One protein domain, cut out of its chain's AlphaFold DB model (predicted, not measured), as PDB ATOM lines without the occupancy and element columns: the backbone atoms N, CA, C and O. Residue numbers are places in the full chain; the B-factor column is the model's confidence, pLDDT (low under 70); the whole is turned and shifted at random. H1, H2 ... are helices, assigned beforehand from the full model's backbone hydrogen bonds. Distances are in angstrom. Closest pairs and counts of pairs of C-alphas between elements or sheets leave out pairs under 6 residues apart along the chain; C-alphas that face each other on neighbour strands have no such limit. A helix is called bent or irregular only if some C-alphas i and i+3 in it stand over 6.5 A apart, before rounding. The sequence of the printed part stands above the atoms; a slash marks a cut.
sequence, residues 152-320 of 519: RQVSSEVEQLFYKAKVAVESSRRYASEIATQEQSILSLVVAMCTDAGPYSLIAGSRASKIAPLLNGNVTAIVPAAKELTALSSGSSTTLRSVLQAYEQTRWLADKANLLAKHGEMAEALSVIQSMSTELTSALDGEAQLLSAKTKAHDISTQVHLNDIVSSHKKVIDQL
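What this domain is: This is residues 152 to 320 of the 519 residues of an uncharacterized protein of Aspergillus puulaauensis (UniProt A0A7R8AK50). This is a long, thin bundle of helices side by side: H1 runs nearly the whole length, the bent but nearly straight H2 folds back along it, and H3 returns beside H1 and H2b, with the short H4 continuing beyond H3 to pack on H1 and H2a. Two tight turns reverse the chain at opposite ends of the rod, and a third tight link leads from H3 to H4. The printed part has 169 residues, with four named helices in the order H1, H2, H3, H4 and no named strand, and its class is all helix. It is extended, with a radius of gyration of the C-alphas of 24.9 A, and its C-alphas span 88 by 20 by 17 A.

Where its parts are: H1, residues 152 to 207, begins at C-alpha 152 at (-23.180, 8.114, -5.605) and measures 82.2 A from first to last C-alpha. It has a kink of 44 degrees near residue 201 and is only just irregular: C-alphas 203 and 206 are 6.7 A apart. H2, residues 212 to 262, was assigned as one helix by its hydrogen bonds but is bent, with C-alphas 221 and 224 6.7 A apart. Its arms are H2a, residues 212 to 221, 14.4 A long, and H2b, residues 224 to 262, 57.4 A long; their lines stand at a shallow tilt of 23 degrees. H3, residues 266 to 303, measures 55.1 A. H4, residues 306 to 320, measures 21.0 A and ends at C-alpha 320 at (21.784, -36.899, -43.780).

How they stand to each other: The five helices and arms H1, H2a, H2b, H3 and H4 form a bundle, helices running alongside one another. H1 touches H2b, opposite ways at a shallow tilt of 16 degrees; their closest C-alphas, of Glu 183 and Leu 229, are 5.7 A apart. H1 touches H3, the same way at a shallow tilt of 23 degrees, with the closest C-alphas, of Ser 172 and Glu 287, 5.2 A apart. H2b and H3 form a helical hairpin at a shallow tilt of 17 degrees; their closest C-alphas, of Ala 257 and Ala 269, are 4.5 A apart. H1 and H2a also form a helical hairpin, where H1 touches H2a with residues 190 to 204 alone; the closest C-alphas, of Ala 197 and Leu 215, are 6.4 A apart. H4 touches H2a, opposite ways, with the closest C-alphas, of Asn 218 and Ile 309, 6.6 A apart. H1 touches H4 with residues 186 to 200 alone; the closest C-alphas, of Met 193 and His 313, are 7.5 A apart. H3 and H4 meet only through their link, while H2a and H3 are apart, as are H2b and H4. In H2a, H2b, H3 and H4 every O i to N i+4 pair is within hydrogen-bond range; in H1 44 of 52 are.

The domain as a whole: The two C-alphas farthest apart, of Ser 206 and Gly 264, are 88.2 A apart. The printed part has no cut, and its three links are tight. The mean pLDDT of the printed part is 84.2; it is under 70 at residues 196 to 215, residues 305 to 307 and residue 320.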
ATOM      1  N   ARG A 152     -24.324   7.753  -4.756       86.44
ATOM      2  CA  ARG A 152     -23.180   8.114  -5.605       86.44
ATOM      3  C   ARG A 152     -21.897   7.445  -5.130       86.44
ATOM      4  O   ARG A 152     -21.121   6.996  -5.964       86.44
ATOM      5  N   GLN A 153     -21.705   7.345  -3.817       89.38
ATOM      6  CA  GLN A 153     -20.575   6.625  -3.244       89.38
ATOM      7  C   GLN A 153     -20.621   5.132  -3.601       89.38
ATOM      8  O   GLN A 153     -19.651   4.628  -4.156       89.38
ATOM      9  N   VAL A 154     -21.755   4.457  -3.382       89.69
ATOM     10  CA  VAL A 154     -21.937   3.041  -3.753       89.69
ATOM     11  C   VAL A 154     -21.675   2.820  -5.242       89.69
ATOM     12  O   VAL A 154     -20.885   1.955  -5.600       89.69
ATOM     13  N   SER A 155     -22.281   3.633  -6.111       89.56
ATOM     14  CA  SER A 155     -22.102   3.531  -7.564       89.56
ATOM     15  C   SER A 155     -20.635   3.694  -7.962       89.56
ATOM     16  O   SER A 155     -20.125   2.917  -8.762       89.56
ATOM     17  N   SER A 156     -19.937   4.669  -7.370       93.12
ATOM     18  CA  SER A 156     -18.517   4.912  -7.635       93.12
ATOM     19  C   SER A 156     -17.630   3.749  -7.181       93.12
ATOM     20  O   SER A 156     -16.691   3.390  -7.890       93.12
ATOM     21  N   GLU A 157     -17.892   3.169  -6.007       94.69
ATOM     22  CA  GLU A 157     -17.132   2.024  -5.491       94.69
ATOM     23  C   GLU A 157     -17.371   0.771  -6.347       94.69
ATOM     24  O   GLU A 157     -16.422   0.084  -6.731       94.69
ATOM     25  N   VAL A 158     -18.629   0.517  -6.723       95.06
ATOM     26  CA  VAL A 158     -19.026  -0.581  -7.615       95.06
ATOM     27  C   VAL A 158     -18.336  -0.467  -8.975       95.06
ATOM     28  O   VAL A 158     -17.743  -1.441  -9.441       95.06
ATOM     29  N   GLU A 159     -18.359   0.714  -9.598       93.31
ATOM     30  CA  GLU A 159     -17.692   0.961 -10.883       93.31
ATOM     31  C   GLU A 159     -16.181   0.732 -10.796       93.31
ATOM     32  O   GLU A 159     -15.601   0.086 -11.672       93.31
ATOM     33  N   GLN A 160     -15.538   1.208  -9.725       95.38
ATOM     34  CA  GLN A 160     -14.101   1.036  -9.532       95.38
ATOM     35  C   GLN A 160     -13.714  -0.444  -9.391       95.38
ATOM     36  O   GLN A 160     -12.733  -0.884 -10.000       95.38
ATOM     37  N   LEU A 161     -14.459  -1.215  -8.594       94.19
ATOM     38  CA  LEU A 161     -14.214  -2.648  -8.409       94.19
ATOM     39  C   LEU A 161     -14.451  -3.425  -9.705       94.19
ATOM     40  O   LEU A 161     -13.614  -4.235 -10.105       94.19
ATOM     41  N   PHE A 162     -15.550  -3.132 -10.397       90.62
ATOM     42  CA  PHE A 162     -15.884  -3.778 -11.662       90.62
ATOM     43  C   PHE A 162     -14.844  -3.489 -12.751       90.62
ATOM     44  O   PHE A 162     -14.433  -4.396 -13.475       90.62
ATOM     45  N   TYR A 163     -14.367  -2.243 -12.839       92.88
ATOM     46  CA  TYR A 163     -13.301  -1.866 -13.765       92.88
ATOM     47  C   TYR A 163     -12.021  -2.669 -13.507       92.88
ATOM     48  O   TYR A 163     -11.459  -3.237 -14.441       92.88
ATOM     49  N   LYS A 164     -11.590  -2.785 -12.244       94.81
ATOM     50  CA  LYS A 164     -10.416  -3.595 -11.878       94.81
ATOM     51  C   LYS A 164     -10.596  -5.068 -12.248       94.81
ATOM     52  O   LYS A 164      -9.686  -5.654 -12.825       94.81
ATOM     53  N   ALA A 165     -11.769  -5.642 -11.979       93.38
ATOM     54  CA  ALA A 165     -12.072  -7.027 -12.335       93.38
ATOM     55  C   ALA A 165     -12.014  -7.247 -13.858       93.38
ATOM     56  O   ALA A 165     -11.471  -8.246 -14.327       93.38
ATOM     57  N   LYS A 166     -12.517  -6.285 -14.642       93.50
ATOM     58  CA  LYS A 166     -12.442  -6.323 -16.107       93.50
ATOM     59  C   LYS A 166     -10.992  -6.316 -16.602       93.50
ATOM     60  O   LYS A 166     -10.646  -7.141 -17.445       93.50
ATOM     61  N   VAL A 167     -10.154  -5.425 -16.068       94.44
ATOM     62  CA  VAL A 167      -8.726  -5.367 -16.425       94.44
ATOM     63  C   VAL A 167      -8.030  -6.691 -16.103       94.44
ATOM     64  O   VAL A 167      -7.348  -7.234 -16.968       94.44
ATOM     65  N   ALA A 168      -8.273  -7.262 -14.919       92.81
ATOM     66  CA  ALA A 168      -7.692  -8.546 -14.518       92.81
ATOM     67  C   ALA A 168      -8.055  -9.689 -15.487       92.81
ATOM     68  O   ALA A 168      -7.204 -10.509 -15.846       92.81
ATOM     69  N   VAL A 169      -9.300  -9.730 -15.978       95.06
ATOM     70  CA  VAL A 169      -9.740 -10.705 -16.995       95.06
ATOM     71  C   VAL A 169      -9.031 -10.496 -18.332       95.06
ATOM     72  O   VAL A 169      -8.612 -11.468 -18.960       95.06
ATOM     73  N   GLU A 170      -8.906  -9.252 -18.793       95.25
ATOM     74  CA  GLU A 170      -8.237  -8.933 -20.059       95.25
ATOM     75  C   GLU A 170      -6.754  -9.334 -20.024       95.25
ATOM     76  O   GLU A 170      -6.277 -10.000 -20.950       95.25
ATOM     77  N   SER A 171      -6.050  -9.021 -18.931       93.69
ATOM     78  CA  SER A 171      -4.681  -9.487 -18.680       93.69
ATOM     79  C   SER A 171      -4.595 -11.014 -18.658       93.69
ATOM     80  O   SER A 171      -3.765 -11.601 -19.351       93.69
ATOM     81  N   SER A 172      -5.494 -11.668 -17.916       96.25
ATOM     82  CA  SER A 172      -5.532 -13.126 -17.760       96.25
ATOM     83  C   SER A 172      -5.726 -13.850 -19.091       96.25
ATOM     84  O   SER A 172      -5.035 -14.830 -19.372       96.25
ATOM     85  N   ARG A 173      -6.619 -13.345 -19.955       94.75
ATOM     86  CA  ARG A 173      -6.814 -13.870 -21.318       94.75
ATOM     87  C   ARG A 173      -5.545 -13.746 -22.153       94.75
ATOM     88  O   ARG A 173      -5.182 -14.696 -22.841       94.75
ATOM     89  N   ARG A 174      -4.864 -12.598 -22.078       95.25
ATOM     90  CA  ARG A 174      -3.595 -12.381 -22.782       95.25
ATOM     91  C   ARG A 174      -2.529 -13.371 -22.303       95.25
ATOM     92  O   ARG A 174      -1.919 -14.032 -23.134       95.25
ATOM     93  N   TYR A 175      -2.347 -13.529 -20.992       96.25
ATOM     94  CA  TYR A 175      -1.356 -14.456 -20.436       96.25
ATOM     95  C   TYR A 175      -1.637 -15.910 -20.818       96.25
ATOM     96  O   TYR A 175      -0.729 -16.605 -21.264       96.25
ATOM     97  N   ALA A 176      -2.891 -16.357 -20.713       92.69
ATOM     98  CA  ALA A 176      -3.280 -17.705 -21.122       92.69
ATOM     99  C   ALA A 176      -3.050 -17.946 -22.624       92.69
ATOM    100  O   ALA A 176      -2.541 -18.999 -23.003       92.69
ATOM    101  N   SER A 177      -3.363 -16.958 -23.473       92.12
ATOM    102  CA  SER A 177      -3.106 -17.041 -24.914       92.12
ATOM    103  C   SER A 177      -1.617 -17.168 -25.226       92.12
ATOM    104  O   SER A 177      -1.248 -17.976 -26.068       92.12
ATOM    105  N   GLU A 178      -0.758 -16.396 -24.557       88.94
ATOM    106  CA  GLU A 178       0.689 -16.469 -24.773       88.94
ATOM    107  C   GLU A 178       1.268 -17.832 -24.358       88.94
ATOM    108  O   GLU A 178       2.108 -18.380 -25.072       88.94
ATOM    109  N   ILE A 179       0.784 -18.415 -23.253       92.06
ATOM    110  CA  ILE A 179       1.158 -19.777 -22.832       92.06
ATOM    111  C   ILE A 179       0.758 -20.795 -23.909       92.06
ATOM    112  O   ILE A 179       1.573 -21.632 -24.292       92.06
ATOM    113  N   ALA A 180      -0.467 -20.701 -24.436       87.44
ATOM    114  CA  ALA A 180      -0.953 -21.597 -25.486       87.44
ATOM    115  C   ALA A 180      -0.140 -21.470 -26.789       87.44
ATOM    116  O   ALA A 180       0.175 -22.474 -27.421       87.44
ATOM    117  N   THR A 181       0.268 -20.255 -27.171       87.75
ATOM    118  CA  THR A 181       1.152 -20.037 -28.330       87.75
ATOM    119  C   THR A 181       2.514 -20.710 -28.142       87.75
ATOM    120  O   THR A 181       3.037 -21.321 -29.078       87.75
ATOM    121  N   GLN A 182       3.091 -20.639 -26.938       86.12
ATOM    122  CA  GLN A 182       4.360 -21.305 -26.634       86.12
ATOM    123  C   GLN A 182       4.207 -22.833 -26.651       86.12
ATOM    124  O   GLN A 182       5.049 -23.523 -27.224       86.12
ATOM    125  N   GLU A 183       3.111 -23.362 -26.097       89.00
ATOM    126  CA  GLU A 183       2.777 -24.789 -26.184       89.00
ATOM    127  C   GLU A 183       2.671 -25.248 -27.641       89.00
ATOM    128  O   GLU A 183       3.289 -26.233 -28.038       89.00
ATOM    129  N   GLN A 184       1.936 -24.512 -28.470       86.56
ATOM    130  CA  GLN A 184       1.785 -24.855 -29.880       86.56
ATOM    131  C   GLN A 184       3.136 -24.857 -30.610       86.56
ATOM    132  O   GLN A 184       3.395 -25.757 -31.410       86.56
ATOM    133  N   SER A 185       4.006 -23.895 -30.299       83.94
ATOM    134  CA  SER A 185       5.352 -23.790 -30.874       83.94
ATOM    135  C   SER A 185       6.254 -24.964 -30.486       83.94
ATOM    136  O   SER A 185       6.976 -25.493 -31.328       83.94
ATOM    137  N   ILE A 186       6.223 -25.411 -29.224       83.75
ATOM    138  CA  ILE A 186       7.046 -26.557 -28.815       83.75
ATOM    139  C   ILE A 186       6.475 -27.872 -29.354       83.75
ATOM    140  O   ILE A 186       7.236 -28.735 -29.786       83.75
ATOM    141  N   LEU A 187       5.147 -28.034 -29.375       84.38
ATOM    142  CA  LEU A 187       4.503 -29.247 -29.880       84.38
ATOM    143  C   LEU A 187       4.712 -29.411 -31.386       84.38
ATOM    144  O   LEU A 187       4.988 -30.525 -31.833       84.38
ATOM    145  N   SER A 188       4.638 -28.328 -32.165       80.00
ATOM    146  CA  SER A 188       4.949 -28.372 -33.599       80.00
ATOM    147  C   SER A 188       6.396 -28.804 -33.841       80.00
ATOM    148  O   SER A 188       6.648 -29.645 -34.706       80.00
ATOM    149  N   LEU A 189       7.333 -28.326 -33.017       79.38
ATOM    150  CA  LEU A 189       8.735 -28.722 -33.085       79.38
ATOM    151  C   LEU A 189       8.946 -30.199 -32.725       79.38
ATOM    152  O   LEU A 189       9.658 -30.904 -33.439       79.38
ATOM    153  N   VAL A 190       8.293 -30.700 -31.671       80.75
ATOM    154  CA  VAL A 190       8.326 -32.133 -31.320       80.75
ATOM    155  C   VAL A 190       7.784 -32.986 -32.466       80.75
ATOM    156  O   VAL A 190       8.390 -34.000 -32.814       80.75
ATOM    157  N   VAL A 191       6.664 -32.585 -33.075       77.94
ATOM    158  CA  VAL A 191       6.075 -33.298 -34.216       77.94
ATOM    159  C   VAL A 191       7.043 -33.323 -35.397       77.94
ATOM    160  O   VAL A 191       7.255 -34.398 -35.960       77.94
ATOM    161  N   ALA A 192       7.665 -32.193 -35.740       74.38
ATOM    162  CA  ALA A 192       8.665 -32.126 -36.805       74.38
ATOM    163  C   ALA A 192       9.848 -33.070 -36.524       74.38
ATOM    164  O   ALA A 192      10.159 -33.933 -37.342       74.38
ATOM    165  N   MET A 193      10.432 -33.008 -35.322       73.38
ATOM    166  CA  MET A 193      11.579 -33.843 -34.949       73.38
ATOM    167  C   MET A 193      11.267 -35.342 -34.952       73.38
ATOM    168  O   MET A 193      12.073 -36.143 -35.428       73.38
ATOM    169  N   CYS A 194      10.096 -35.737 -34.446       70.75
ATOM    170  CA  CYS A 194       9.647 -37.128 -34.465       70.75
ATOM    171  C   CYS A 194       9.347 -37.619 -35.888       70.75
ATOM    172  O   CYS A 194       9.634 -38.775 -36.208       70.75
ATOM    173  N   THR A 195       8.793 -36.751 -36.742       70.75
ATOM    174  CA  THR A 195       8.512 -37.064 -38.151       70.75
ATOM    175  C   THR A 195       9.807 -37.264 -38.929       70.75
ATOM    176  O   THR A 195       9.907 -38.225 -39.684       70.75
ATOM    177  N   ASP A 196      10.827 -36.443 -38.678       65.44
ATOM    178  CA  ASP A 196      12.138 -36.566 -39.317       65.44
ATOM    179  C   ASP A 196      12.926 -37.791 -38.828       65.44
ATOM    180  O   ASP A 196      13.600 -38.464 -39.606       65.44
ATOM    181  N   ALA A 197      12.842 -38.148 -37.543       59.44
ATOM    182  CA  ALA A 197      13.571 -39.302 -37.008       59.44
ATOM    183  C   ALA A 197      13.137 -40.643 -37.641       59.44
ATOM    184  O   ALA A 197      13.957 -41.558 -37.780       59.44
ATOM    185  N   GLY A 198      11.873 -40.765 -38.062       57.88
ATOM    186  CA  GLY A 198      11.309 -41.983 -38.653       57.88
ATOM    187  C   GLY A 198      12.009 -42.433 -39.949       57.88
ATOM    188  O   GLY A 198      12.603 -43.515 -39.956       57.88
ATOM    189  N   PRO A 199      12.002 -41.627 -41.027       53.72
ATOM    190  CA  PRO A 199      12.631 -41.952 -42.312       53.72
ATOM    191  C   PRO A 199      14.140 -42.216 -42.213       53.72
ATOM    192  O   PRO A 199      14.663 -43.133 -42.851       53.72
ATOM    193  N   TYR A 200      14.858 -41.451 -41.384       50.56
ATOM    194  CA  TYR A 200      16.318 -41.548 -41.294       50.56
ATOM    195  C   TYR A 200      16.813 -42.697 -40.407       50.56
ATOM    196  O   TYR A 200      17.945 -43.147 -40.591       50.56
ATOM    197  N   SER A 201      15.974 -43.245 -39.518       48.22
ATOM    198  CA  SER A 201      16.297 -44.465 -38.761       48.22
ATOM    199  C   SER A 201      16.467 -45.704 -39.661       48.22
ATOM    200  O   SER A 201      17.291 -46.569 -39.365       48.22
ATOM    201  N   LEU A 202      15.772 -45.747 -40.806       43.34
ATOM    202  CA  LEU A 202      15.841 -46.834 -41.791       43.34
ATOM    203  C   LEU A 202      17.017 -46.674 -42.776       43.34
ATOM    204  O   LEU A 202      17.635 -47.664 -43.164       43.34
ATOM    205  N   ILE A 203      17.386 -45.438 -43.132       43.34
ATOM    206  CA  ILE A 203      18.547 -45.139 -43.999       43.34
ATOM    207  C   ILE A 203      19.875 -45.272 -43.225       43.34
ATOM    208  O   ILE A 203      20.894 -45.705 -43.775       43.34
ATOM    209  N   ALA A 204      19.884 -44.948 -41.926       41.81
ATOM    210  CA  ALA A 204      21.086 -44.982 -41.091       41.81
ATOM    211  C   ALA A 204      21.661 -46.392 -40.865       41.81
ATOM    212  O   ALA A 204      22.844 -46.506 -40.532       41.81
ATOM    213  N   GLY A 205      20.872 -47.443 -41.116       43.22
ATOM    214  CA  GLY A 205      21.261 -48.843 -40.935       43.22
ATOM    215  C   GLY A 205      22.461 -49.310 -41.770       43.22
ATOM    216  O   GLY A 205      23.042 -50.337 -41.437       43.22
ATOM    217  N   SER A 206      22.885 -48.572 -42.807       50.81
ATOM    218  CA  SER A 206      24.050 -48.972 -43.622       50.81
ATOM    219  C   SER A 206      25.158 -47.922 -43.799       50.81
ATOM    220  O   SER A 206      26.273 -48.306 -44.149       50.81
ATOM    221  N   ARG A 207      24.924 -46.618 -43.550       49.00
ATOM    222  CA  ARG A 207      25.940 -45.559 -43.804       49.00
ATOM    223  C   ARG A 207      26.054 -44.426 -42.762       49.00
ATOM    224  O   ARG A 207      26.990 -43.639 -42.872       49.00
ATOM    225  N   ALA A 208      25.181 -44.329 -41.749       52.16
ATOM    226  CA  ALA A 208      25.120 -43.159 -40.845       52.16
ATOM    227  C   ALA A 208      24.972 -43.498 -39.343       52.16
ATOM    228  O   ALA A 208      24.272 -42.808 -38.602       52.16
ATOM    229  N   SER A 209      25.670 -44.533 -38.860       54.06
ATOM    230  CA  SER A 209      25.571 -45.030 -37.472       54.06
ATOM    231  C   SER A 209      25.883 -44.001 -36.370       54.06
ATOM    232  O   SER A 209      25.438 -44.166 -35.238       54.06
ATOM    233  N   LYS A 210      26.609 -42.917 -36.681       59.75
ATOM    234  CA  LYS A 210      26.952 -41.846 -35.724       59.75
ATOM    235  C   LYS A 210      25.885 -40.750 -35.587       59.75
ATOM    236  O   LYS A 210      25.987 -39.940 -34.673       59.75
ATOM    237  N   ILE A 211      24.886 -40.707 -36.475       58.94
ATOM    238  CA  ILE A 211      23.919 -39.595 -36.565       58.94
ATOM    239  C   ILE A 211      22.597 -39.915 -35.846       58.94
ATOM    240  O   ILE A 211      22.021 -39.040 -35.202       58.94
ATOM    241  N   ALA A 212      22.148 -41.174 -35.867       61.19
ATOM    242  CA  ALA A 212      20.935 -41.608 -35.163       61.19
ATOM    243  C   ALA A 212      20.926 -41.290 -33.644       61.19
ATOM    244  O   ALA A 212      19.888 -40.854 -33.142       61.19
ATOM    245  N   PRO A 213      22.051 -41.407 -32.902       67.12
ATOM    246  CA  PRO A 213      22.103 -40.998 -31.496       67.12
ATOM    247  C   PRO A 213      21.884 -39.493 -31.272       67.12
ATOM    248  O   PRO A 213      21.349 -39.115 -30.235       67.12
ATOM    249  N   LEU A 214      22.262 -38.635 -32.230       65.88
ATOM    250  CA  LEU A 214      22.091 -37.178 -32.133       65.88
ATOM    251  C   LEU A 214      20.627 -36.766 -32.349       65.88
ATOM    252  O   LEU A 214      20.101 -35.960 -31.589       65.88
ATOM    253  N   LEU A 215      19.950 -37.383 -33.323       67.19
ATOM    254  CA  LEU A 215      18.504 -37.228 -33.547       67.19
ATOM    255  C   LEU A 215      17.697 -37.657 -32.319       67.19
ATOM    256  O   LEU A 215      16.851 -36.909 -31.830       67.19
ATOM    257  N   ASN A 216      18.006 -38.835 -31.772       71.00
ATOM    258  CA  ASN A 216      17.334 -39.331 -30.574       71.00
ATOM    259  C   ASN A 216      17.656 -38.474 -29.333       71.00
ATOM    260  O   ASN A 216      16.801 -38.296 -28.468       71.00
ATOM    261  N   GLY A 217      18.865 -37.903 -29.262       74.88
ATOM    262  CA  GLY A 217      19.267 -36.950 -28.226       74.88
ATOM    263  C   GLY A 217      18.443 -35.660 -28.248       74.88
ATOM    264  O   GLY A 217      17.937 -35.255 -27.204       74.88
ATOM    265  N   ASN A 218      18.227 -35.069 -29.430       76.38
ATOM    266  CA  ASN A 218      17.395 -33.870 -29.587       76.38
ATOM    267  C   ASN A 218      15.934 -34.135 -29.180       76.38
ATOM    268  O   ASN A 218      15.365 -33.362 -28.412       76.38
ATOM    269  N   VAL A 219      15.354 -35.263 -29.615       76.44
ATOM    270  CA  VAL A 219      13.987 -35.672 -29.230       76.44
ATOM    271  C   VAL A 219      13.878 -35.889 -27.716       76.44
ATOM    272  O   VAL A 219      12.938 -35.415 -27.080       76.44
ATOM    273  N   THR A 220      14.861 -36.558 -27.107       78.44
ATOM    274  CA  THR A 220      14.874 -36.815 -25.656       78.44
ATOM    275  C   THR A 220      14.996 -35.522 -24.842       78.44
ATOM    276  O   THR A 220      14.440 -35.447 -23.747       78.44
ATOM    277  N   ALA A 221      15.670 -34.498 -25.371       78.19
ATOM    278  CA  ALA A 221      15.826 -33.203 -24.709       78.19
ATOM    279  C   ALA A 221      14.549 -32.341 -24.750       78.19
ATOM    280  O   ALA A 221      14.225 -31.687 -23.761       78.19
ATOM    281  N   ILE A 222      13.802 -32.350 -25.860       83.19
ATOM    282  CA  ILE A 222      12.637 -31.468 -26.046       83.19
ATOM    283  C   ILE A 222      11.330 -32.028 -25.456       83.19
ATOM    284  O   ILE A 222      10.467 -31.271 -25.009       83.19
ATOM    285  N   VAL A 223      11.165 -33.356 -25.420       85.88
ATOM    286  CA  VAL A 223       9.922 -34.005 -24.963       85.88
ATOM    287  C   VAL A 223       9.553 -33.672 -23.504       85.88
ATOM    288  O   VAL A 223       8.372 -33.417 -23.253       85.88
ATOM    289  N   PRO A 224      10.484 -33.652 -22.526       88.06
ATOM    290  CA  PRO A 224      10.166 -33.257 -21.153       88.06
ATOM    291  C   PRO A 224       9.632 -31.825 -21.056       88.06
ATOM    292  O   PRO A 224       8.626 -31.598 -20.387       88.06
ATOM    293  N   ALA A 225      10.241 -30.890 -21.785       86.75
ATOM    294  CA  ALA A 225       9.805 -29.501 -21.815       86.75
ATOM    295  C   ALA A 225       8.419 -29.338 -22.448       86.75
ATOM    296  O   ALA A 225       7.588 -28.594 -21.934       86.75
ATOM    297  N   ALA A 226       8.131 -30.084 -23.519       87.31
ATOM    298  CA  ALA A 226       6.800 -30.099 -24.117       87.31
ATOM    299  C   ALA A 226       5.737 -30.609 -23.131       87.31
ATOM    300  O   ALA A 226       4.670 -30.012 -23.013       87.31
ATOM    301  N   LYS A 227       6.039 -31.666 -22.363       89.81
ATOM    302  CA  LYS A 227       5.134 -32.170 -21.317       89.81
ATOM    303  C   LYS A 227       4.877 -31.135 -20.224       89.81
ATOM    304  O   LYS A 227       3.735 -30.980 -19.798       89.81
ATOM    305  N   GLU A 228       5.922 -30.450 -19.769       90.94
ATOM    306  CA  GLU A 228       5.798 -29.406 -18.751       90.94
ATOM    307  C   GLU A 228       4.956 -28.227 -19.256       90.94
ATOM    308  O   GLU A 228       4.060 -27.757 -18.553       90.94
ATOM    309  N   LEU A 229       5.160 -27.811 -20.508       91.31
ATOM    310  CA  LEU A 229       4.416 -26.713 -21.118       91.31
ATOM    311  C   LEU A 229       2.936 -27.060 -21.347       91.31
ATOM    312  O   LEU A 229       2.064 -26.240 -21.064       91.31
ATOM    313  N   THR A 230       2.632 -28.296 -21.748       90.75
ATOM    314  CA  THR A 230       1.250 -28.796 -21.835       90.75
ATOM    315  C   THR A 230       0.568 -28.862 -20.467       90.75
ATOM    316  O   THR A 230      -0.614 -28.526 -20.341       90.75
ATOM    317  N   ALA A 231       1.296 -29.237 -19.411       91.94
ATOM    318  CA  ALA A 231       0.767 -29.193 -18.049       91.94
ATOM    319  C   ALA A 231       0.479 -27.749 -17.598       91.94
ATOM    320  O   ALA A 231      -0.584 -27.488 -17.028       91.94
ATOM    321  N   LEU A 232       1.377 -26.805 -17.905       93.00
ATOM    322  CA  LEU A 232       1.179 -25.377 -17.637       93.00
ATOM    323  C   LEU A 232      -0.031 -24.813 -18.388       93.00
ATOM    324  O   LEU A 232      -0.828 -24.109 -17.777       93.00
ATOM    325  N   SER A 233      -0.196 -25.151 -19.667       92.62
ATOM    326  CA  SER A 233      -1.329 -24.733 -20.506       92.62
ATOM    327  C   SER A 233      -2.675 -25.288 -20.014       92.62
ATOM    328  O   SER A 233      -3.690 -24.587 -19.930       92.62
ATOM    329  N   SER A 234      -2.684 -26.551 -19.583       92.00
ATOM    330  CA  SER A 234      -3.863 -27.177 -18.972       92.00
ATOM    331  C   SER A 234      -4.227 -26.516 -17.633       92.00
ATOM    332  O   SER A 234      -5.402 -26.259 -17.343       92.00
ATOM    333  N   GLY A 235      -3.212 -26.203 -16.820       93.44
ATOM    334  CA  GLY A 235      -3.365 -25.470 -15.565       93.44
ATOM    335  C   GLY A 235      -3.896 -24.054 -15.784       93.44
ATOM    336  O   GLY A 235      -4.902 -23.678 -15.184       93.44
ATOM    337  N   SER A 236      -3.298 -23.296 -16.706       94.94
ATOM    338  CA  SER A 236      -3.700 -21.923 -17.028       94.94
ATOM    339  C   SER A 236      -5.113 -21.851 -17.612       94.94
ATOM    340  O   SER A 236      -5.873 -20.957 -17.250       94.94
ATOM    341  N   SER A 237      -5.533 -22.837 -18.409       93.19
ATOM    342  CA  SER A 237      -6.923 -22.962 -18.879       93.19
ATOM    343  C   SER A 237      -7.925 -23.173 -17.737       93.19
ATOM    344  O   SER A 237      -9.087 -22.768 -17.821       93.19
ATOM    345  N   THR A 238      -7.502 -23.821 -16.652       95.25
ATOM    346  CA  THR A 238      -8.329 -24.002 -15.451       95.25
ATOM    347  C   THR A 238      -8.377 -22.721 -14.626       95.25
ATOM    348  O   THR A 238      -9.469 -22.264 -14.296       95.25
ATOM    349  N   THR A 239      -7.231 -22.081 -14.386       95.62
ATOM    350  CA  THR A 239      -7.165 -20.790 -13.686       95.62
ATOM    351  C   THR A 239      -7.953 -19.702 -14.418       95.62
ATOM    352  O   THR A 239      -8.715 -18.976 -13.786       95.62
ATOM    353  N   LEU A 240      -7.855 -19.621 -15.751       97.00
ATOM    354  CA  LEU A 240      -8.607 -18.653 -16.554       97.00
ATOM    355  C   LEU A 240     -10.122 -18.829 -16.389       97.00
ATOM    356  O   LEU A 240     -10.838 -17.835 -16.282       97.00
ATOM    357  N   ARG A 241     -10.618 -20.072 -16.336       96.19
ATOM    358  CA  ARG A 241     -12.041 -20.340 -16.076       96.19
ATOM    359  C   ARG A 241     -12.470 -19.818 -14.706       96.19
ATOM    360  O   ARG A 241     -13.498 -19.155 -14.627       96.19
ATOM    361  N   SER A 242     -11.666 -20.039 -13.666       93.88
ATOM    362  CA  SER A 242     -11.944 -19.505 -12.326       93.88
ATOM    363  C   SER A 242     -11.968 -17.972 -12.302       93.88
ATOM    364  O   SER A 242     -12.866 -17.386 -11.706       93.88
ATOM    365  N   VAL A 243     -11.035 -17.310 -12.999       95.62
ATOM    366  CA  VAL A 243     -11.006 -15.837 -13.115       95.62
ATOM    367  C   VAL A 243     -12.246 -15.309 -13.845       95.62
ATOM    368  O   VAL A 243     -12.849 -14.328 -13.411       95.62
ATOM    369  N   LEU A 244     -12.662 -15.963 -14.935       95.25
ATOM    370  CA  LEU A 244     -13.880 -15.597 -15.667       95.25
ATOM    371  C   LEU A 244     -15.135 -15.758 -14.800       95.25
ATOM    372  O   LEU A 244     -15.989 -14.872 -14.806       95.25
ATOM    373  N   GLN A 245     -15.216 -16.832 -14.014       95.00
ATOM    374  CA  GLN A 245     -16.325 -17.063 -13.092       95.00
ATOM    375  C   GLN A 245     -16.386 -15.993 -11.986       95.00
ATOM    376  O   GLN A 245     -17.459 -15.450 -11.721       95.00
ATOM    377  N   ALA A 246     -15.247 -15.627 -11.389       92.81
ATOM    378  CA  ALA A 246     -15.175 -14.553 -10.391       92.81
ATOM    379  C   ALA A 246     -15.605 -13.191 -10.974       92.81
ATOM    380  O   ALA A 246     -16.275 -12.389 -10.316       92.81
ATOM    381  N   TYR A 247     -15.281 -12.926 -12.244       94.50
ATOM    382  CA  TYR A 247     -15.731 -11.724 -12.947       94.50
ATOM    383  C   TYR A 247     -17.247 -11.700 -13.182       94.50
ATOM    384  O   TYR A 247     -17.890 -10.674 -12.943       94.50
ATOM    385  N   GLU A 248     -17.838 -12.817 -13.611       94.50
ATOM    386  CA  GLU A 248     -19.292 -12.942 -13.759       94.50
ATOM    387  C   GLU A 248     -20.013 -12.739 -12.421       94.50
ATOM    388  O   GLU A 248     -21.002 -12.005 -12.354       94.50
ATOM    389  N   GLN A 249     -19.463 -13.294 -11.340       94.25
ATOM    390  CA  GLN A 249     -19.988 -13.096  -9.994       94.25
ATOM    391  C   GLN A 249     -19.886 -11.630  -9.552       94.25
ATOM    392  O   GLN A 249     -20.850 -11.064  -9.037       94.25
ATOM    393  N   THR A 250     -18.755 -10.973  -9.828       93.19
ATOM    394  CA  THR A 250     -18.563  -9.539  -9.558       93.19
ATOM    395  C   THR A 250     -19.581  -8.686 -10.317       93.19
ATOM    396  O   THR A 250     -20.117  -7.730  -9.758       93.19
ATOM    397  N   ARG A 251     -19.897  -9.041 -11.570       91.88
ATOM    398  CA  ARG A 251     -20.927  -8.365 -12.371       91.88
ATOM    399  C   ARG A 251     -22.310  -8.481 -11.732       91.88
ATOM    400  O   ARG A 251     -22.997  -7.475 -11.581       91.88
ATOM    401  N   TRP A 252     -22.706  -9.688 -11.335       94.06
ATOM    402  CA  TRP A 252     -23.997  -9.909 -10.684       94.06
ATOM    403  C   TRP A 252     -24.107  -9.152  -9.352       94.06
ATOM    404  O   TRP A 252     -25.122  -8.509  -9.071       94.06
ATOM    405  N   LEU A 253     -23.044  -9.177  -8.543       94.25
ATOM    406  CA  LEU A 253     -22.981  -8.442  -7.280       94.25
ATOM    407  C   LEU A 253     -23.033  -6.920  -7.496       94.25
ATOM    408  O   LEU A 253     -23.700  -6.231  -6.726       94.25
ATOM    409  N   ALA A 254     -22.402  -6.398  -8.553       92.38
ATOM    410  CA  ALA A 254     -22.462  -4.981  -8.916       92.38
ATOM    411  C   ALA A 254     -23.903  -4.519  -9.190       92.38
ATOM    412  O   ALA A 254     -24.359  -3.516  -8.631       92.38
ATOM    413  N   ASP A 255     -24.643  -5.278 -10.002       92.88
ATOM    414  CA  ASP A 255     -26.049  -4.989 -10.305       92.88
ATOM    415  C   ASP A 255     -26.911  -5.050  -9.034       92.88
ATOM    416  O   ASP A 255     -27.739  -4.165  -8.788       92.88
ATOM    417  N   LYS A 256     -26.663  -6.047  -8.173       93.06
ATOM    418  CA  LYS A 256     -27.350  -6.203  -6.885       93.06
ATOM    419  C   LYS A 256     -27.079  -5.035  -5.932       93.06
ATOM    420  O   LYS A 256     -28.028  -4.498  -5.365       93.06
ATOM    421  N   ALA A 257     -25.823  -4.615  -5.763       92.38
ATOM    422  CA  ALA A 257     -25.458  -3.494  -4.893       92.38
ATOM    423  C   ALA A 257     -26.136  -2.190  -5.339       92.38
ATOM    424  O   ALA A 257     -26.715  -1.472  -4.522       92.38
ATOM    425  N   ASN A 258     -26.135  -1.922  -6.648       89.81
ATOM    426  CA  ASN A 258     -26.793  -0.752  -7.222       89.81
ATOM    427  C   ASN A 258     -28.316  -0.776  -7.026       89.81
ATOM    428  O   ASN A 258     -28.916   0.266  -6.746       89.81
ATOM    429  N   LEU A 259     -28.952  -1.943  -7.158       88.56
ATOM    430  CA  LEU A 259     -30.388  -2.098  -6.923       88.56
ATOM    431  C   LEU A 259     -30.749  -1.858  -5.447       88.56
ATOM    432  O   LEU A 259     -31.653  -1.074  -5.162       88.56
ATOM    433  N   LEU A 260     -30.002  -2.464  -4.518       86.88
ATOM    434  CA  LEU A 260     -30.194  -2.284  -3.073       86.88
ATOM    435  C   LEU A 260     -30.029  -0.816  -2.661       86.88
ATOM    436  O   LEU A 260     -30.864  -0.271  -1.937       86.88
ATOM    437  N   ALA A 261     -29.009  -0.131  -3.188       85.44
ATOM    438  CA  ALA A 261     -28.803   1.291  -2.925       85.44
ATOM    439  C   ALA A 261     -29.987   2.145  -3.412       85.44
ATOM    440  O   ALA A 261     -30.473   3.004  -2.669       85.44
ATOM    441  N   LYS A 262     -30.516   1.869  -4.615       82.12
ATOM    442  CA  LYS A 262     -31.716   2.536  -5.161       82.12
ATOM    443  C   LYS A 262     -32.984   2.266  -4.344       82.12
ATOM    444  O   LYS A 262     -33.878   3.105  -4.332       82.12
ATOM    445  N   HIS A 263     -33.063   1.132  -3.650       81.38
ATOM    446  CA  HIS A 263     -34.175   0.800  -2.751       81.38
ATOM    447  C   HIS A 263     -33.974   1.294  -1.308       81.38
ATOM    448  O   HIS A 263     -34.859   1.137  -0.471       81.38
ATOM    449  N   GLY A 264     -32.840   1.932  -1.006       73.81
ATOM    450  CA  GLY A 264     -32.540   2.456   0.327       73.81
ATOM    451  C   GLY A 264     -31.954   1.443   1.306       73.81
ATOM    452  O   GLY A 264     -31.733   1.784   2.468       73.81
ATOM    453  N   GLU A 265     -31.618   0.241   0.841       83.25
ATOM    454  CA  GLU A 265     -31.024  -0.846   1.627       83.25
ATOM    455  C   GLU A 265     -29.494  -0.697   1.686       83.25
ATOM    456  O   GLU A 265     -28.722  -1.547   1.251       83.25
ATOM    457  N   MET A 266     -29.036   0.442   2.220       81.38
ATOM    458  CA  MET A 266     -27.623   0.847   2.181       81.38
ATOM    459  C   MET A 266     -26.685  -0.098   2.941       81.38
ATOM    460  O   MET A 266     -25.576  -0.351   2.484       81.38
ATOM    461  N   ALA A 267     -27.117  -0.637   4.084       83.00
ATOM    462  CA  ALA A 267     -26.305  -1.582   4.855       83.00
ATOM    463  C   ALA A 267     -26.060  -2.889   4.078       83.00
ATOM    464  O   ALA A 267     -24.956  -3.431   4.087       83.00
ATOM    465  N   GLU A 268     -27.075  -3.359   3.355       89.56
ATOM    466  CA  GLU A 268     -26.993  -4.561   2.527       89.56
ATOM    467  C   GLU A 268     -26.181  -4.294   1.258       89.56
ATOM    468  O   GLU A 268     -25.345  -5.116   0.888       89.56
ATOM    469  N   ALA A 269     -26.338  -3.119   0.638       88.50
ATOM    470  CA  ALA A 269     -25.508  -2.695  -0.488       88.50
ATOM    471  C   ALA A 269     -24.011  -2.681  -0.119       88.50
ATOM    472  O   ALA A 269     -23.192  -3.210  -0.869       88.50
ATOM    473  N   LEU A 270     -23.654  -2.156   1.060       89.38
ATOM    474  CA  LEU A 270     -22.275  -2.164   1.564       89.38
ATOM    475  C   LEU A 270     -21.753  -3.585   1.828       89.38
ATOM    476  O   LEU A 270     -20.603  -3.885   1.514       89.38
ATOM    477  N   SER A 271     -22.592  -4.482   2.351       94.00
ATOM    478  CA  SER A 271     -22.228  -5.895   2.517       94.00
ATOM    479  C   SER A 271     -21.972  -6.584   1.168       94.00
ATOM    480  O   SER A 271     -21.011  -7.339   1.034       94.00
ATOM    481  N   VAL A 272     -22.766  -6.274   0.139       95.50
ATOM    482  CA  VAL A 272     -22.550  -6.792  -1.221       95.50
ATOM    483  C   VAL A 272     -21.245  -6.259  -1.824       95.50
ATOM    484  O   VAL A 272     -20.516  -7.031  -2.444       95.50
ATOM    485  N   ILE A 273     -20.894  -4.987  -1.596       94.12
ATOM    486  CA  ILE A 273     -19.594  -4.422  -2.009       94.12
ATOM    487  C   ILE A 273     -18.428  -5.175  -1.349       94.12
ATOM    488  O   ILE A 273     -17.422  -5.446  -2.004       94.12
ATOM    489  N   GLN A 274     -18.555  -5.576  -0.080       95.00
ATOM    490  CA  GLN A 274     -17.534  -6.405   0.571       95.00
ATOM    491  C   GLN A 274     -17.378  -7.762  -0.127       95.00
ATOM    492  O   GLN A 274     -16.252  -8.170  -0.405       95.00
ATOM    493  N   SER A 275     -18.486  -8.422  -0.489       95.75
ATOM    494  CA  SER A 275     -18.435  -9.659  -1.281       95.75
ATOM    495  C   SER A 275     -17.784  -9.446  -2.651       95.75
ATOM    496  O   SER A 275     -16.973 -10.267  -3.067       95.75
ATOM    497  N   MET A 276     -18.062  -8.325  -3.328       96.25
ATOM    498  CA  MET A 276     -17.381  -7.975  -4.584       96.25
ATOM    499  C   MET A 276     -15.871  -7.844  -4.399       96.25
ATOM    500  O   MET A 276     -15.108  -8.281  -5.255       96.25
ATOM    501  N   SER A 277     -15.425  -7.248  -3.288       95.75
ATOM    502  CA  SER A 277     -13.997  -7.131  -2.995       95.75
ATOM    503  C   SER A 277     -13.338  -8.501  -2.830       95.75
ATOM    504  O   SER A 277     -12.214  -8.677  -3.286       95.75
ATOM    505  N   THR A 278     -14.021  -9.472  -2.216       95.25
ATOM    506  CA  THR A 278     -13.522 -10.850  -2.076       95.25
ATOM    507  C   THR A 278     -13.400 -11.558  -3.430       95.25
ATOM    508  O   THR A 278     -12.381 -12.200  -3.700       95.25
ATOM    509  N   GLU A 279     -14.398 -11.409  -4.304       94.56
ATOM    510  CA  GLU A 279     -14.354 -11.961  -5.667       94.56
ATOM    511  C   GLU A 279     -13.244 -11.314  -6.505       94.56
ATOM    512  O   GLU A 279     -12.499 -12.006  -7.202       94.56
ATOM    513  N   LEU A 280     -13.058  -9.995  -6.383       95.75
ATOM    514  CA  LEU A 280     -11.963  -9.285  -7.041       95.75
ATOM    515  C   LEU A 280     -10.596  -9.803  -6.579       95.75
ATOM    516  O   LEU A 280      -9.721 -10.006  -7.416       95.75
ATOM    517  N   THR A 281     -10.398 -10.036  -5.277       96.19
ATOM    518  CA  THR A 281      -9.153 -10.637  -4.772       96.19
ATOM    519  C   THR A 281      -8.907 -12.006  -5.404       96.19
ATOM    520  O   THR A 281      -7.809 -12.253  -5.891       96.19
ATOM    521  N   SER A 282      -9.937 -12.848  -5.507       92.75
ATOM    522  CA  SER A 282      -9.823 -14.163  -6.152       92.75
ATOM    523  C   SER A 282      -9.448 -14.059  -7.638       92.75
ATOM    524  O   SER A 282      -8.631 -14.835  -8.136       92.75
ATOM    525  N   ALA A 283     -10.001 -13.072  -8.354       94.19
ATOM    526  CA  ALA A 283      -9.645 -12.803  -9.745       94.19
ATOM    527  C   ALA A 283      -8.189 -12.322  -9.895       94.19
ATOM    528  O   ALA A 283      -7.483 -12.791 -10.788       94.19
ATOM    529  N   LEU A 284      -7.727 -11.429  -9.013       96.81
ATOM    530  CA  LEU A 284      -6.349 -10.921  -9.003       96.81
ATOM    531  C   LEU A 284      -5.331 -12.013  -8.645       96.81
ATOM    532  O   LEU A 284      -4.260 -12.079  -9.248       96.81
ATOM    533  N   ASP A 285      -5.669 -12.909  -7.718       96.88
ATOM    534  CA  ASP A 285      -4.830 -14.063  -7.386       96.88
ATOM    535  C   ASP A 285      -4.698 -15.012  -8.587       96.88
ATOM    536  O   ASP A 285      -3.605 -15.495  -8.896       96.88
ATOM    537  N   GLY A 286      -5.796 -15.245  -9.314       96.12
ATOM    538  CA  GLY A 286      -5.779 -16.013 -10.558       96.12
ATOM    539  C   GLY A 286      -4.958 -15.343 -11.667       96.12
ATOM    540  O   GLY A 286      -4.184 -16.018 -12.348       96.12
ATOM    541  N   GLU A 287      -5.055 -14.020 -11.817       97.50
ATOM    542  CA  GLU A 287      -4.213 -13.240 -12.736       97.50
ATOM    543  C   GLU A 287      -2.722 -13.391 -12.392       97.50
ATOM    544  O   GLU A 287      -1.906 -13.660 -13.277       97.50
ATOM    545  N   ALA A 288      -2.355 -13.291 -11.110       97.81
ATOM    546  CA  ALA A 288      -0.977 -13.455 -10.652       97.81
ATOM    547  C   ALA A 288      -0.438 -14.874 -10.912       97.81
ATOM    548  O   ALA A 288       0.711 -15.041 -11.335       97.81
ATOM    549  N   GLN A 289      -1.270 -15.903 -10.723       97.50
ATOM    550  CA  GLN A 289      -0.923 -17.283 -11.081       97.50
ATOM    551  C   GLN A 289      -0.680 -17.434 -12.586       97.50
ATOM    552  O   GLN A 289       0.295 -18.073 -12.985       97.50
ATOM    553  N   LEU A 290      -1.526 -16.825 -13.423       97.69
ATOM    554  CA  LEU A 290      -1.369 -16.844 -14.878       97.69
ATOM    555  C   LEU A 290      -0.114 -16.104 -15.335       97.69
ATOM    556  O   LEU A 290       0.587 -16.592 -16.220       97.69
ATOM    557  N   LEU A 291       0.216 -14.975 -14.708       97.50
ATOM    558  CA  LEU A 291       1.463 -14.264 -14.973       97.50
ATOM    559  C   LEU A 291       2.680 -15.127 -14.609       97.50
ATOM    560  O   LEU A 291       3.611 -15.239 -15.403       97.50
ATOM    561  N   SER A 292       2.658 -15.789 -13.449       97.44
ATOM    562  CA  SER A 292       3.722 -16.719 -13.052       97.44
ATOM    563  C   SER A 292       3.851 -17.890 -14.031       97.44
ATOM    564  O   SER A 292       4.963 -18.240 -14.428       97.44
ATOM    565  N   ALA A 293       2.727 -18.472 -14.462       95.44
ATOM    566  CA  ALA A 293       2.706 -19.547 -15.448       95.44
ATOM    567  C   ALA A 293       3.258 -19.090 -16.805       95.44
ATOM    568  O   ALA A 293       4.045 -19.814 -17.407       95.44
ATOM    569  N   LYS A 294       2.920 -17.873 -17.250       96.06
ATOM    570  CA  LYS A 294       3.474 -17.251 -18.459       96.06
ATOM    571  C   LYS A 294       4.992 -17.107 -18.369       96.06
ATOM    572  O   LYS A 294       5.687 -17.450 -19.321       96.06
ATOM    573  N   THR A 295       5.516 -16.620 -17.246       95.44
ATOM    574  CA  THR A 295       6.969 -16.491 -17.058       95.44
ATOM    575  C   THR A 295       7.652 -17.855 -17.117       95.44
ATOM    576  O   THR A 295       8.609 -18.018 -17.861       95.44
ATOM    577  N   LYS A 296       7.109 -18.868 -16.428       94.00
ATOM    578  CA  LYS A 296       7.648 -20.238 -16.482       94.00
ATOM    579  C   LYS A 296       7.618 -20.823 -17.890       94.00
ATOM    580  O   LYS A 296       8.581 -21.443 -18.316       94.00
ATOM    581  N   ALA A 297       6.523 -20.613 -18.614       92.19
ATOM    582  CA  ALA A 297       6.372 -21.054 -19.992       92.19
ATOM    583  C   ALA A 297       7.459 -20.431 -20.898       92.19
ATOM    584  O   ALA A 297       8.113 -21.133 -21.676       92.19
ATOM    585  N   HIS A 298       7.738 -19.137 -20.711       89.94
ATOM    586  CA  HIS A 298       8.819 -18.440 -21.404       89.94
ATOM    587  C   HIS A 298      10.210 -18.967 -21.016       89.94
ATOM    588  O   HIS A 298      11.052 -19.183 -21.893       89.94
ATOM    589  N   ASP A 299      10.444 -19.224 -19.729       89.69
ATOM    590  CA  ASP A 299      11.702 -19.784 -19.230       89.69
ATOM    591  C   ASP A 299      11.957 -21.179 -19.805       89.69
ATOM    592  O   ASP A 299      13.063 -21.445 -20.266       89.69
ATOM    593  N   ILE A 300      10.940 -22.046 -19.867       86.81
ATOM    594  CA  ILE A 300      11.030 -23.372 -20.502       86.81
ATOM    595  C   ILE A 300      11.415 -23.223 -21.974       86.81
ATOM    596  O   ILE A 300      12.362 -23.860 -22.438       86.81
ATOM    597  N   SER A 301      10.728 -22.340 -22.705       82.31
ATOM    598  CA  SER A 301      11.031 -22.080 -24.115       82.31
ATOM    599  C   SER A 301      12.469 -21.586 -24.325       82.31
ATOM    600  O   SER A 301      13.078 -21.880 -25.356       82.31
ATOM    601  N   THR A 302      13.017 -20.844 -23.359       82.44
ATOM    602  CA  THR A 302      14.375 -20.288 -23.414       82.44
ATOM    603  C   THR A 302      15.432 -21.307 -22.979       82.44
ATOM    604  O   THR A 302      16.447 -21.450 -23.653       82.44
ATOM    605  N   GLN A 303      15.195 -22.067 -21.904       75.62
ATOM    606  CA  GLN A 303      16.109 -23.095 -21.385       75.62
ATOM    607  C   GLN A 303      16.346 -24.216 -22.390       75.62
ATOM    608  O   GLN A 303      17.478 -24.664 -22.565       75.62
ATOM    609  N   VAL A 304      15.292 -24.622 -23.097       71.12
ATOM    610  CA  VAL A 304      15.379 -25.609 -24.177       71.12
ATOM    611  C   VAL A 304      16.203 -25.078 -25.353       71.12
ATOM    612  O   VAL A 304      16.539 -25.858 -26.231       71.12
ATOM    613  N   HIS A 305      16.568 -23.785 -25.374       69.12
ATOM    614  CA  HIS A 305      17.222 -23.114 -26.493       69.12
ATOM    615  C   HIS A 305      16.566 -23.560 -27.795       69.12
ATOM    616  O   HIS A 305      17.212 -24.174 -28.643       69.12
ATOM    617  N   LEU A 306      15.252 -23.323 -27.926       67.69
ATOM    618  CA  LEU A 306      14.469 -23.835 -29.058       67.69
ATOM    619  C   LEU A 306      15.184 -23.574 -30.394       67.69
ATOM    620  O   LEU A 306      15.271 -24.464 -31.231       67.69
ATOM    621  N   ASN A 307      15.792 -22.394 -30.535       66.44
ATOM    622  CA  ASN A 307      16.580 -22.004 -31.702       66.44
ATOM    623  C   ASN A 307      17.839 -22.862 -31.919       66.44
ATOM    624  O   ASN A 307      18.164 -23.177 -33.064       66.44
ATOM    625  N   ASP A 308      18.529 -23.273 -30.856       74.50
ATOM    626  CA  ASP A 308      19.721 -24.121 -30.939       74.50
ATOM    627  C   ASP A 308      19.349 -25.567 -31.256       74.50
ATOM    628  O   ASP A 308      20.018 -26.191 -32.079       74.50
ATOM    629  N   ILE A 309      18.263 -26.100 -30.680       72.19
ATOM    630  CA  ILE A 309      17.787 -27.448 -31.027       72.19
ATOM    631  C   ILE A 309      17.252 -27.462 -32.463       72.19
ATOM    632  O   ILE A 309      17.588 -28.375 -33.212       72.19
ATOM    633  N   VAL A 310      16.508 -26.437 -32.895       71.94
ATOM    634  CA  VAL A 310      16.084 -26.269 -34.299       71.94
ATOM    635  C   VAL A 310      17.300 -26.228 -35.226       71.94
ATOM    636  O   VAL A 310      17.353 -26.969 -36.207       71.94
ATOM    637  N   SER A 311      18.308 -25.413 -34.902       76.94
ATOM    638  CA  SER A 311      19.526 -25.274 -35.713       76.94
ATOM    639  C   SER A 311      20.347 -26.565 -35.752       76.94
ATOM    640  O   SER A 311      20.830 -26.968 -36.811       76.94
ATOM    641  N   SER A 312      20.485 -27.240 -34.607       78.94
ATOM    642  CA  SER A 312      21.152 -28.538 -34.470       78.94
ATOM    643  C   SER A 312      20.434 -29.613 -35.285       78.94
ATOM    644  O   SER A 312      21.064 -30.321 -36.069       78.94
ATOM    645  N   HIS A 313      19.108 -29.695 -35.162       76.81
ATOM    646  CA  HIS A 313      18.279 -30.659 -35.877       76.81
ATOM    647  C   HIS A 313      18.328 -30.426 -37.387       76.81
ATOM    648  O   HIS A 313      18.632 -31.358 -38.127       76.81
ATOM    649  N   LYS A 314      18.182 -29.177 -37.850       79.25
ATOM    650  CA  LYS A 314      18.344 -28.811 -39.267       79.25
ATOM    651  C   LYS A 314      19.710 -29.226 -39.815       79.25
ATOM    652  O   LYS A 314      19.785 -29.899 -40.837       79.25
ATOM    653  N   LYS A 315      20.788 -28.914 -39.090       80.94
ATOM    654  CA  LYS A 315      22.154 -29.303 -39.473       80.94
ATOM    655  C   LYS A 315      22.316 -30.822 -39.582       80.94
ATOM    656  O   LYS A 315      23.024 -31.297 -40.468       80.94
ATOM    657  N   VAL A 316      21.685 -31.583 -38.688       74.50
ATOM    658  CA  VAL A 316      21.691 -33.052 -38.732       74.50
ATOM    659  C   VAL A 316      20.942 -33.574 -39.964       74.50
ATOM    660  O   VAL A 316      21.444 -34.477 -40.636       74.50
ATOM    661  N   ILE A 317      19.796 -32.984 -40.309       71.88
ATOM    662  CA  ILE A 317      19.026 -33.342 -41.510       71.88
ATOM    663  C   ILE A 317      19.805 -33.024 -42.792       71.88
ATOM    664  O   ILE A 317      19.930 -33.896 -43.652       71.88
ATOM    665  N   ASP A 318      20.426 -31.847 -42.889       78.69
ATOM    666  CA  ASP A 318      21.252 -31.460 -44.042       78.69
ATOM    667  C   ASP A 318      22.423 -32.443 -44.252       78.69
ATOM    668  O   ASP A 318      22.729 -32.856 -45.374       78.69
ATOM    669  N   GLN A 319      23.064 -32.883 -43.160       72.81
ATOM    670  CA  GLN A 319      24.125 -33.895 -43.210       72.81
ATOM    671  C   GLN A 319      23.619 -35.254 -43.709       72.81
ATOM    672  O   GLN A 319      24.331 -35.940 -44.449       72.81
ATOM    673  N   LEU A 320      22.401 -35.650 -43.331       66.50
ATOM    674  CA  LEU A 320      21.784 -36.899 -43.780       66.50
ATOM    675  C   LEU A 320      21.402 -36.848 -45.259       66.50
ATOM    676  O   LEU A 320      21.666 -37.806 -45.988       66.50
TER     677      LEU A 320